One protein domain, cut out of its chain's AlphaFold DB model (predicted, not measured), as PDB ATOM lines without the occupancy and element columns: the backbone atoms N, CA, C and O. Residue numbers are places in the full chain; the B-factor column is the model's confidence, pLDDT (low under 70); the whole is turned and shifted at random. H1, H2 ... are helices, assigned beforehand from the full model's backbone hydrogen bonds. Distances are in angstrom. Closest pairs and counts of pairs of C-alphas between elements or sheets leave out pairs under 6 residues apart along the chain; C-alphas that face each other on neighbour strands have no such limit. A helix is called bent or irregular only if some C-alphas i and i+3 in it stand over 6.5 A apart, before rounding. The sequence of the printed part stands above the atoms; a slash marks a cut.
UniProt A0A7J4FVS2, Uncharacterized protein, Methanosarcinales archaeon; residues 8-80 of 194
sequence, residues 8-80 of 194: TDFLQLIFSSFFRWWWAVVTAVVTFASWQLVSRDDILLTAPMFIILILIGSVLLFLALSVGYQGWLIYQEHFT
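This is residues 8 to 80 of the 194 residues of an uncharacterized protein of Methanosarcinales archaeon (UniProt A0A7J4FVS2). The model is a long, open U: two long helices, H2 and H3, run opposite ways as two arms, joined at one end by the loop of residues 39 to 46, with an empty gap between them. At the mouth of the U the short helix H1 turns in from the start of H2 toward H3, and it is near H3 without clearly touching it. The printed part has 73 residues with three named helices, in the order H1, H2, H3, and no named strand, and its class is all helix. It is only just extended, close to loose, with a radius of gyration of the C-alphas of 17.2 A, and the C-alphas span 57 by 24 by 14 A.

H1 is residues 8 to 15, beginning with C-alpha 8 at (-10.324, 45.105, 21.957). H2 follows as residues 18 to 38 and measures 30.0 A from first to last C-alpha. Its C-alpha 18 is at (1.659, 43.379, 10.867) and its C-alpha 38 at (-8.341, 44.181, -17.362), and along it z falls. H3 is residues 47 to 79, the longest helix with 33 residues, and measures 47.7 A. Along H3 z rises, from C-alpha 47 at (-19.387, 30.271, -13.571) to C-alpha 79 at (-1.736, 36.645, 30.303). None of the three helices is bent or irregular.

H1 and H2 meet only through their link, a tight one of 2 residues. H2 and H3 are apart, though they follow each other in the chain, and a short link of 8 residues joins them. H1 and H3 are close but not clearly touching, with 2 pairs of C-alphas within 8 A. Their closest C-alphas are those of Phe 10 and Trp 72, 7.4 A apart. The lines of H1 and H3 stand at a steep tilt of 54 degrees, and the two run opposite ways. In H1, H2 and H3 every pair of O i and N i+4 is within hydrogen-bond range.

The two C-alphas farthest apart are those of Asp 41 and Thr 80, at 57.7 A, while the first and last printed C-alphas, those of Thr 8 and Thr 80, are 17.0 A apart. Residues 15 to 67 stand free, of which 18 to 38 belong to H2 and 47 to 67 belong to H3. The printed part has no cut, and neither of its two links is long. The mean pLDDT of the printed part is 71.7. It is under 70 in 25 residues, namely residues 14 to 23, residue 34, residues 37 to 45 and residues 76 to 80.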
ATOM      1  N   THR A   8     -10.892  43.925  22.619       75.38
ATOM      2  CA  THR A   8     -10.324  45.105  21.957       75.38
ATOM      3  C   THR A   8      -8.801  45.146  22.001       75.38
ATOM      4  O   THR A   8      -8.203  45.493  20.990       75.38
ATOM      5  N   ASP A   9      -8.172  44.762  23.113       72.38
ATOM      6  CA  ASP A   9      -6.713  44.857  23.280       72.38
ATOM      7  C   ASP A   9      -6.008  43.774  22.464       72.38
ATOM      8  O   ASP A   9      -4.991  44.017  21.819       72.38
ATOM      9  N   PHE A  10      -6.606  42.583  22.410       72.50
ATOM     10  CA  PHE A  10      -6.144  41.505  21.546       72.50
ATOM     11  C   PHE A  10      -6.345  41.816  20.064       72.50
ATOM     12  O   PHE A  10      -5.436  41.605  19.265       72.50
ATOM     13  N   LEU A  11      -7.505  42.364  19.683       70.31
ATOM     14  CA  LEU A  11      -7.717  42.832  18.315       70.31
ATOM     15  C   LEU A  11      -6.706  43.931  17.981       70.31
ATOM     16  O   LEU A  11      -6.088  43.876  16.928       70.31
ATOM     17  N   GLN A  12      -6.452  44.880  18.881       74.06
ATOM     18  CA  GLN A  12      -5.437  45.911  18.679       74.06
ATOM     19  C   GLN A  12      -4.030  45.320  18.524       74.06
ATOM     20  O   GLN A  12      -3.275  45.801  17.683       74.06
ATOM     21  N   LEU A  13      -3.686  44.268  19.272       71.31
ATOM     22  CA  LEU A  13      -2.429  43.534  19.118       71.31
ATOM     23  C   LEU A  13      -2.337  42.861  17.738       71.31
ATOM     24  O   LEU A  13      -1.344  43.055  17.039       71.31
ATOM     25  N   ILE A  14      -3.383  42.145  17.308       68.94
ATOM     26  CA  ILE A  14      -3.448  41.497  15.985       68.94
ATOM     27  C   ILE A  14      -3.396  42.523  14.848       68.94
ATOM     28  O   ILE A  14      -2.720  42.309  13.842       68.94
ATOM     29  N   PHE A  15      -4.108  43.639  14.996       65.44
ATOM     30  CA  PHE A  15      -4.190  44.710  14.003       65.44
ATOM     31  C   PHE A  15      -3.037  45.717  14.096       65.44
ATOM     32  O   PHE A  15      -2.939  46.621  13.257       65.44
ATOM     33  N   SER A  16      -2.145  45.575  15.079       65.38
ATOM     34  CA  SER A  16      -0.909  46.350  15.139       65.38
ATOM     35  C   SER A  16      -0.017  45.982  13.951       65.38
ATOM     36  O   SER A  16      -0.131  44.886  13.414       65.38
ATOM     37  N   SER A  17       0.802  46.942  13.503       50.56
ATOM     38  CA  SER A  17       1.768  46.955  12.383       50.56
ATOM     39  C   SER A  17       1.734  45.826  11.334       50.56
ATOM     40  O   SER A  17       1.621  46.133  10.149       50.56
ATOM     41  N   PHE A  18       1.812  44.554  11.726       60.78
ATOM     42  CA  PHE A  18       1.659  43.379  10.867       60.78
ATOM     43  C   PHE A  18       0.441  43.456   9.932       60.78
ATOM     44  O   PHE A  18       0.596  43.321   8.719       60.78
ATOM     45  N   PHE A  19      -0.755  43.764  10.447       60.62
ATOM     46  CA  PHE A  19      -1.964  43.776   9.611       60.62
ATOM     47  C   PHE A  19      -1.978  44.931   8.602       60.62
ATOM     48  O   PHE A  19      -2.495  44.779   7.501       60.62
ATOM     49  N   ARG A  20      -1.363  46.075   8.936       63.78
ATOM     50  CA  ARG A  20      -1.223  47.210   8.006       63.78
ATOM     51  C   ARG A  20      -0.338  46.851   6.816       63.78
ATOM     52  O   ARG A  20      -0.710  47.129   5.679       63.78
ATOM     53  N   TRP A  21       0.800  46.207   7.073       62.31
ATOM     54  CA  TRP A  21       1.698  45.742   6.014       62.31
ATOM     55  C   TRP A  21       1.069  44.625   5.190       62.31
ATOM     56  O   TRP A  21       1.182  44.631   3.966       62.31
ATOM     57  N   TRP A  22       0.334  43.713   5.826       69.00
ATOM     58  CA  TRP A  22      -0.353  42.645   5.109       69.00
ATOM     59  C   TRP A  22      -1.482  43.168   4.225       69.00
ATOM     60  O   TRP A  22      -1.607  42.745   3.078       69.00
ATOM     61  N   TRP A  23      -2.232  44.174   4.687       68.56
ATOM     62  CA  TRP A  23      -3.207  44.849   3.834       68.56
ATOM     63  C   TRP A  23      -2.543  45.576   2.660       68.56
ATOM     64  O   TRP A  23      -3.055  45.521   1.543       68.56
ATOM     65  N   ALA A  24      -1.383  46.207   2.857       72.50
ATOM     66  CA  ALA A  24      -0.627  46.805   1.756       72.50
ATOM     67  C   ALA A  24      -0.194  45.751   0.713       72.50
ATOM     68  O   ALA A  24      -0.281  45.996  -0.487       72.50
ATOM     69  N   VAL A  25       0.203  44.553   1.153       73.56
ATOM     70  CA  VAL A  25       0.561  43.442   0.254       73.56
ATOM     71  C   VAL A  25      -0.663  42.904  -0.489       73.56
ATOM     72  O   VAL A  25      -0.618  42.770  -1.709       73.56
ATOM     73  N   VAL A  26      -1.773  42.631   0.205       74.00
ATOM     74  CA  VAL A  26      -2.998  42.121  -0.434       74.00
ATOM     75  C   VAL A  26      -3.548  43.136  -1.436       74.00
ATOM     76  O   VAL A  26      -3.890  42.757  -2.553       74.00
ATOM     77  N   THR A  27      -3.585  44.425  -1.084       74.50
ATOM     78  CA  THR A  27      -4.005  45.482  -2.020       74.50
ATOM     79  C   THR A  27      -3.069  45.570  -3.218       74.50
ATOM     80  O   THR A  27      -3.561  45.581  -4.338       74.50
ATOM     81  N   ALA A  28      -1.747  45.515  -3.026       73.69
ATOM     82  CA  ALA A  28      -0.791  45.494  -4.133       73.69
ATOM     83  C   ALA A  28      -0.990  44.286  -5.068       73.69
ATOM     84  O   ALA A  28      -0.982  44.448  -6.287       73.69
ATOM     85  N   VAL A  29      -1.225  43.089  -4.518       73.25
ATOM     86  CA  VAL A  29      -1.490  41.873  -5.305       73.25
ATOM     87  C   VAL A  29      -2.806  41.987  -6.067       73.25
ATOM     88  O   VAL A  29      -2.839  41.670  -7.252       73.25
ATOM     89  N   VAL A  30      -3.878  42.467  -5.429       75.94
ATOM     90  CA  VAL A  30      -5.174  42.674  -6.091       75.94
ATOM     91  C   VAL A  30      -5.048  43.717  -7.195       75.94
ATOM     92  O   VAL A  30      -5.492  43.463  -8.307       75.94
ATOM     93  N   THR A  31      -4.385  44.847  -6.944       74.94
ATOM     94  CA  THR A  31      -4.144  45.877  -7.963       74.94
ATOM     95  C   THR A  31      -3.326  45.328  -9.131       74.94
ATOM     96  O   THR A  31      -3.675  45.574 -10.285       74.94
ATOM     97  N   PHE A  32      -2.282  44.539  -8.862       75.94
ATOM     98  CA  PHE A  32      -1.470  43.914  -9.906       75.94
ATOM     99  C   PHE A  32      -2.262  42.869 -10.706       75.94
ATOM    100  O   PHE A  32      -2.199  42.848 -11.934       75.94
ATOM    101  N   ALA A  33      -3.059  42.039 -10.030       71.19
ATOM    102  CA  ALA A  33      -3.925  41.054 -10.667       71.19
ATOM    103  C   ALA A  33      -5.002  41.727 -11.530       71.19
ATOM    104  O   ALA A  33      -5.187  41.340 -12.681       71.19
ATOM    105  N   SER A  34      -5.667  42.768 -11.018       67.50
ATOM    106  CA  SER A  34      -6.634  43.569 -11.774       67.50
ATOM    107  C   SER A  34      -5.995  44.221 -12.997       67.50
ATOM    108  O   SER A  34      -6.587  44.188 -14.069       67.50
ATOM    109  N   TRP A  35      -4.775  44.751 -12.881       74.06
ATOM    110  CA  TRP A  35      -4.065  45.329 -14.024       74.06
ATOM    111  C   TRP A  35      -3.794  44.292 -15.127       74.06
ATOM    112  O   TRP A  35      -4.031  44.561 -16.306       74.06
ATOM    113  N   GLN A  36      -3.374  43.081 -14.751       70.75
ATOM    114  CA  GLN A  36      -3.145  41.988 -15.703       70.75
ATOM    115  C   GLN A  36      -4.447  41.464 -16.330       70.75
ATOM    116  O   GLN A  36      -4.469  41.115 -17.509       70.75
ATOM    117  N   LEU A  37      -5.540  41.425 -15.564       67.19
ATOM    118  CA  LEU A  37      -6.829  40.877 -16.001       67.19
ATOM    119  C   LEU A  37      -7.650  41.846 -16.866       67.19
ATOM    120  O   LEU A  37      -8.360  41.393 -17.757       67.19
ATOM    121  N   VAL A  38      -7.543  43.161 -16.646       61.69
ATOM    122  CA  VAL A  38      -8.341  44.181 -17.362       61.69
ATOM    123  C   VAL A  38      -7.853  44.430 -18.798       61.69
ATOM    124  O   VAL A  38      -8.562  45.029 -19.594       61.69
ATOM    125  N   SER A  39      -6.691  43.905 -19.189       56.44
ATOM    126  CA  SER A  39      -6.133  44.107 -20.539       56.44
ATOM    127  C   SER A  39      -6.782  43.243 -21.643       56.44
ATOM    128  O   SER A  39      -6.227  43.138 -22.736       56.44
ATOM    129  N   ARG A  40      -7.919  42.581 -21.384       58.22
ATOM    130  CA  ARG A  40      -8.663  41.786 -22.378       58.22
ATOM    131  C   ARG A  40     -10.157  42.100 -22.270       58.22
ATOM    132  O   ARG A  40     -10.773  41.776 -21.261       58.22
ATOM    133  N   ASP A  41     -10.713  42.710 -23.313       56.34
ATOM    134  CA  ASP A  41     -12.033  43.365 -23.370       56.34
ATOM    135  C   ASP A  41     -13.284  42.472 -23.181       56.34
ATOM    136  O   ASP A  41     -14.398  42.940 -23.383       56.34
ATOM    137  N   ASP A  42     -13.154  41.227 -22.714       60.75
ATOM    138  CA  ASP A  42     -14.289  40.318 -22.484       60.75
ATOM    139  C   ASP A  42     -14.253  39.724 -21.066       60.75
ATOM    140  O   ASP A  42     -13.995  38.536 -20.851       60.75
ATOM    141  N   ILE A  43     -14.514  40.557 -20.053       61.22
ATOM    142  CA  ILE A  43     -14.625  40.113 -18.654       61.22
ATOM    143  C   ILE A  43     -16.062  39.649 -18.380       61.22
ATOM    144  O   ILE A  43     -16.830  40.290 -17.666       61.22
ATOM    145  N   LEU A  44     -16.435  38.498 -18.936       67.81
ATOM    146  CA  LEU A  44     -17.545  37.710 -18.404       67.81
ATOM    147  C   LEU A  44     -16.949  36.688 -17.439       67.81
ATOM    148  O   LEU A  44     -16.320  35.714 -17.851       67.81
ATOM    149  N   LEU A  45     -17.118  36.931 -16.137       64.44
ATOM    150  CA  LEU A  45     -16.759  35.969 -15.097       64.44
ATOM    151  C   LEU A  45     -17.522  34.671 -15.372       64.44
ATOM    152  O   LEU A  45     -18.736  34.587 -15.185       64.44
ATOM    153  N   THR A  46     -16.818  33.660 -15.870       77.25
ATOM    154  CA  THR A  46     -17.440  32.368 -16.135       77.25
ATOM    155  C   THR A  46     -17.808  31.720 -14.798       77.25
ATOM    156  O   THR A  46     -17.082  31.849 -13.809       77.25
ATOM    157  N   ALA A  47     -18.937  31.006 -14.756       75.00
ATOM    158  CA  ALA A  47     -19.387  30.271 -13.571       75.00
ATOM    159  C   ALA A  47     -18.268  29.481 -12.841       75.00
ATOM    160  O   ALA A  47     -18.195  29.582 -11.614       75.00
ATOM    161  N   PRO A  48     -17.346  28.762 -13.524       78.88
ATOM    162  CA  PRO A  48     -16.234  28.093 -12.846       78.88
ATOM    163  C   PRO A  48     -15.253  29.049 -12.151       78.88
ATOM    164  O   PRO A  48     -14.802  28.736 -11.051       78.88
ATOM    165  N   MET A  49     -14.945  30.221 -12.723       76.88
ATOM    166  CA  MET A  49     -14.081  31.205 -12.052       76.88
ATOM    167  C   MET A  49     -14.722  31.741 -10.772       76.88
ATOM    168  O   MET A  49     -14.034  31.919  -9.770       76.88
ATOM    169  N   PHE A  50     -16.040  31.954 -10.782       75.56
ATOM    170  CA  PHE A  50     -16.765  32.415  -9.601       75.56
ATOM    171  C   PHE A  50     -16.744  31.372  -8.472       75.56
ATOM    172  O   PHE A  50     -16.498  31.718  -7.319       75.56
ATOM    173  N   ILE A  51     -16.912  30.086  -8.807       76.12
ATOM    174  CA  ILE A  51     -16.814  28.981  -7.838       76.12
ATOM    175  C   ILE A  51     -15.406  28.904  -7.238       76.12
ATOM    176  O   ILE A  51     -15.268  28.791  -6.020       76.12
ATOM    177  N   ILE A  52     -14.362  29.008  -8.069       79.38
ATOM    178  CA  ILE A  52     -12.966  29.015  -7.603       79.38
ATOM    179  C   ILE A  52     -12.720  30.197  -6.660       79.38
ATOM    180  O   ILE A  52     -12.103  30.029  -5.611       79.38
ATOM    181  N   LEU A  53     -13.237  31.381  -6.993       79.69
ATOM    182  CA  LEU A  53     -13.069  32.581  -6.179       79.69
ATOM    183  C   LEU A  53     -13.781  32.460  -4.826       79.69
ATOM    184  O   LEU A  53     -13.189  32.797  -3.801       79.69
ATOM    185  N   ILE A  54     -15.004  31.921  -4.800       77.50
ATOM    186  CA  ILE A  54     -15.717  31.616  -3.549       77.50
ATOM    187  C   ILE A  54     -14.924  30.615  -2.707       77.50
ATOM    188  O   ILE A  54     -14.804  30.799  -1.497       77.50
ATOM    189  N   LEU A  55     -14.371  29.569  -3.328       78.62
ATOM    190  CA  LEU A  55     -13.611  28.536  -2.629       78.62
ATOM    191  C   LEU A  55     -12.307  29.088  -2.037       78.62
ATOM    192  O   LEU A  55     -11.993  28.821  -0.883       78.62
ATOM    193  N   ILE A  56     -11.569  29.906  -2.787       80.94
ATOM    194  CA  ILE A  56     -10.367  30.575  -2.271       80.94
ATOM    195  C   ILE A  56     -10.742  31.531  -1.134       80.94
ATOM    196  O   ILE A  56     -10.103  31.519  -0.083       80.94
ATOM    197  N   GLY A  57     -11.800  32.326  -1.312       81.00
ATOM    198  CA  GLY A  57     -12.286  33.253  -0.293       81.00
ATOM    199  C   GLY A  57     -12.701  32.549   1.001       81.00
ATOM    200  O   GLY A  57     -12.355  33.013   2.086       81.00
ATOM    201  N   SER A  58     -13.384  31.405   0.905       72.06
ATOM    202  CA  SER A  58     -13.819  30.636   2.074       72.06
ATOM    203  C   SER A  58     -12.650  29.973   2.803       72.06
ATOM    204  O   SER A  58     -12.610  30.018   4.032       72.06
ATOM    205  N   VAL A  59     -11.660  29.438   2.078       76.25
ATOM    206  CA  VAL A  59     -10.431  28.885   2.672       76.25
ATOM    207  C   VAL A  59      -9.641  29.971   3.400       76.25
ATOM    208  O   VAL A  59      -9.229  29.768   4.541       76.25
ATOM    209  N   LEU A  60      -9.466  31.144   2.786       81.44
ATOM    210  CA  LEU A  60      -8.772  32.267   3.419       81.44
ATOM    211  C   LEU A  60      -9.509  32.770   4.663       81.44
ATOM    212  O   LEU A  60      -8.873  33.027   5.685       81.44
ATOM    213  N   LEU A  61     -10.840  32.869   4.603       79.62
ATOM    214  CA  LEU A  61     -11.653  33.256   5.752       79.62
ATOM    215  C   LEU A  61     -11.531  32.230   6.886       79.62
ATOM    216  O   LEU A  61     -11.337  32.615   8.037       79.62
ATOM    217  N   PHE A  62     -11.591  30.934   6.569       77.50
ATOM    218  CA  PHE A  62     -11.405  29.863   7.546       77.50
ATOM    219  C   PHE A  62     -10.023  29.932   8.209       77.50
ATOM    220  O   PHE A  62      -9.931  29.873   9.435       77.50
ATOM    221  N   LEU A  63      -8.956  30.121   7.427       72.81
ATOM    222  CA  LEU A  63      -7.598  30.269   7.952       72.81
ATOM    223  C   LEU A  63      -7.466  31.504   8.851       72.81
ATOM    224  O   LEU A  63      -6.893  31.405   9.933       72.81
ATOM    225  N   ALA A  64      -8.036  32.645   8.453       82.06
ATOM    226  CA  ALA A  64      -8.010  33.864   9.260       82.06
ATOM    227  C   ALA A  64      -8.730  33.679  10.606       82.06
ATOM    228  O   ALA A  64      -8.199  34.055  11.652       82.06
ATOM    229  N   LEU A  65      -9.912  33.054  10.592       78.00
ATOM    230  CA  LEU A  65     -10.659  32.738  11.810       78.00
ATOM    231  C   LEU A  65      -9.908  31.735  12.692       78.00
ATOM    232  O   LEU A  65      -9.861  31.911  13.907       78.00
ATOM    233  N   SER A  66      -9.286  30.718  12.093       76.44
ATOM    234  CA  SER A  66      -8.509  29.706  12.814       76.44
ATOM    235  C   SER A  66      -7.289  30.311  13.511       76.44
ATOM    236  O   SER A  66      -7.101  30.090  14.706       76.44
ATOM    237  N   VAL A  67      -6.510  31.140  12.806       82.75
ATOM    238  CA  VAL A  67      -5.351  31.842  13.381       82.75
ATOM    239  C   VAL A  67      -5.788  32.810  14.479       82.75
ATOM    240  O   VAL A  67      -5.165  32.846  15.537       82.75
ATOM    241  N   GLY A  68      -6.881  33.553  14.275       81.12
ATOM    242  CA  GLY A  68      -7.432  34.438  15.304       81.12
ATOM    243  C   GLY A  68      -7.862  33.678  16.561       81.12
ATOM    244  O   GLY A  68      -7.557  34.102  17.674       81.12
ATOM    245  N   TYR A  69      -8.515  32.526  16.391       77.56
ATOM    246  CA  TYR A  69      -8.944  31.675  17.500       77.56
ATOM    247  C   TYR A  69      -7.762  31.055  18.257       77.56
ATOM    248  O   TYR A  69      -7.702  31.154  19.481       77.56
ATOM    249  N   GLN A  70      -6.791  30.468  17.551       75.06
ATOM    250  CA  GLN A  70      -5.595  29.899  18.181       75.06
ATOM    251  C   GLN A  70      -4.751  30.976  18.868       75.06
ATOM    252  O   GLN A  70      -4.313  30.787  20.001       75.06
ATOM    253  N   GLY A  71      -4.583  32.135  18.227       77.25
ATOM    254  CA  GLY A  71      -3.900  33.279  18.823       77.25
ATOM    255  C   GLY A  71      -4.589  33.769  20.095       77.25
ATOM    256  O   GLY A  71      -3.912  34.136  21.050       77.25
ATOM    257  N   TRP A  72      -5.925  33.731  20.142       77.19
ATOM    258  CA  TRP A  72      -6.688  34.122  21.328       77.19
ATOM    259  C   TRP A  72      -6.470  33.152  22.485       77.19
ATOM    260  O   TRP A  72      -6.259  33.603  23.607       77.19
ATOM    261  N   LEU A  73      -6.460  31.841  22.222       76.38
ATOM    262  CA  LEU A  73      -6.156  30.835  23.243       76.38
ATOM    263  C   LEU A  73      -4.755  31.043  23.833       76.38
ATOM    264  O   LEU A  73      -4.615  31.143  25.048       76.38
ATOM    265  N   ILE A  74      -3.742  31.226  22.981       73.56
ATOM    266  CA  ILE A  74      -2.358  31.471  23.419       73.56
ATOM    267  C   ILE A  74      -2.251  32.783  24.210       73.56
ATOM    268  O   ILE A  74      -1.587  32.842  25.245       73.56
ATOM    269  N   TYR A  75      -2.920  33.844  23.746       71.81
ATOM    270  CA  TYR A  75      -2.960  35.130  24.442       71.81
ATOM    271  C   TYR A  75      -3.596  34.994  25.826       71.81
ATOM    272  O   TYR A  75      -3.070  35.517  26.809       71.81
ATOM    273  N   GLN A  76      -4.707  34.263  25.927       69.31
ATOM    274  CA  GLN A  76      -5.329  33.985  27.214       69.31
ATOM    275  C   GLN A  76      -4.378  33.214  28.128       69.31
ATOM    276  O   GLN A  76      -4.196  33.636  29.264       69.31
ATOM    277  N   GLU A  77      -3.721  32.163  27.640       67.56
ATOM    278  CA  GLU A  77      -2.785  31.367  28.436       67.56
ATOM    279  C   GLU A  77      -1.605  32.201  28.962       67.56
ATOM    280  O   GLU A  77      -1.341  32.192  30.167       67.56
ATOM    281  N   HIS A  78      -0.942  32.995  28.117       64.19
ATOM    282  CA  HIS A  78       0.206  33.809  28.539       64.19
ATOM    283  C   HIS A  78      -0.157  34.905  29.550       64.19
ATOM    284  O   HIS A  78       0.568  35.097  30.523       64.19
ATOM    285  N   PHE A  79      -1.291  35.593  29.376       63.03
ATOM    286  CA  PHE A  79      -1.736  36.645  30.303       63.03
ATOM    287  C   PHE A  79      -2.478  36.108  31.539       63.03
ATOM    288  O   PHE A  79      -2.913  36.875  32.393       63.03
ATOM    289  N   THR A  80      -2.679  34.794  31.652       65.94
ATOM    290  CA  THR A  80      -3.227  34.177  32.875       65.94
ATOM    291  C   THR A  80      -2.169  33.774  33.890       65.94
ATOM    292  O   THR A  80      -2.527  33.456  35.022       65.94
TER     293      THR A  80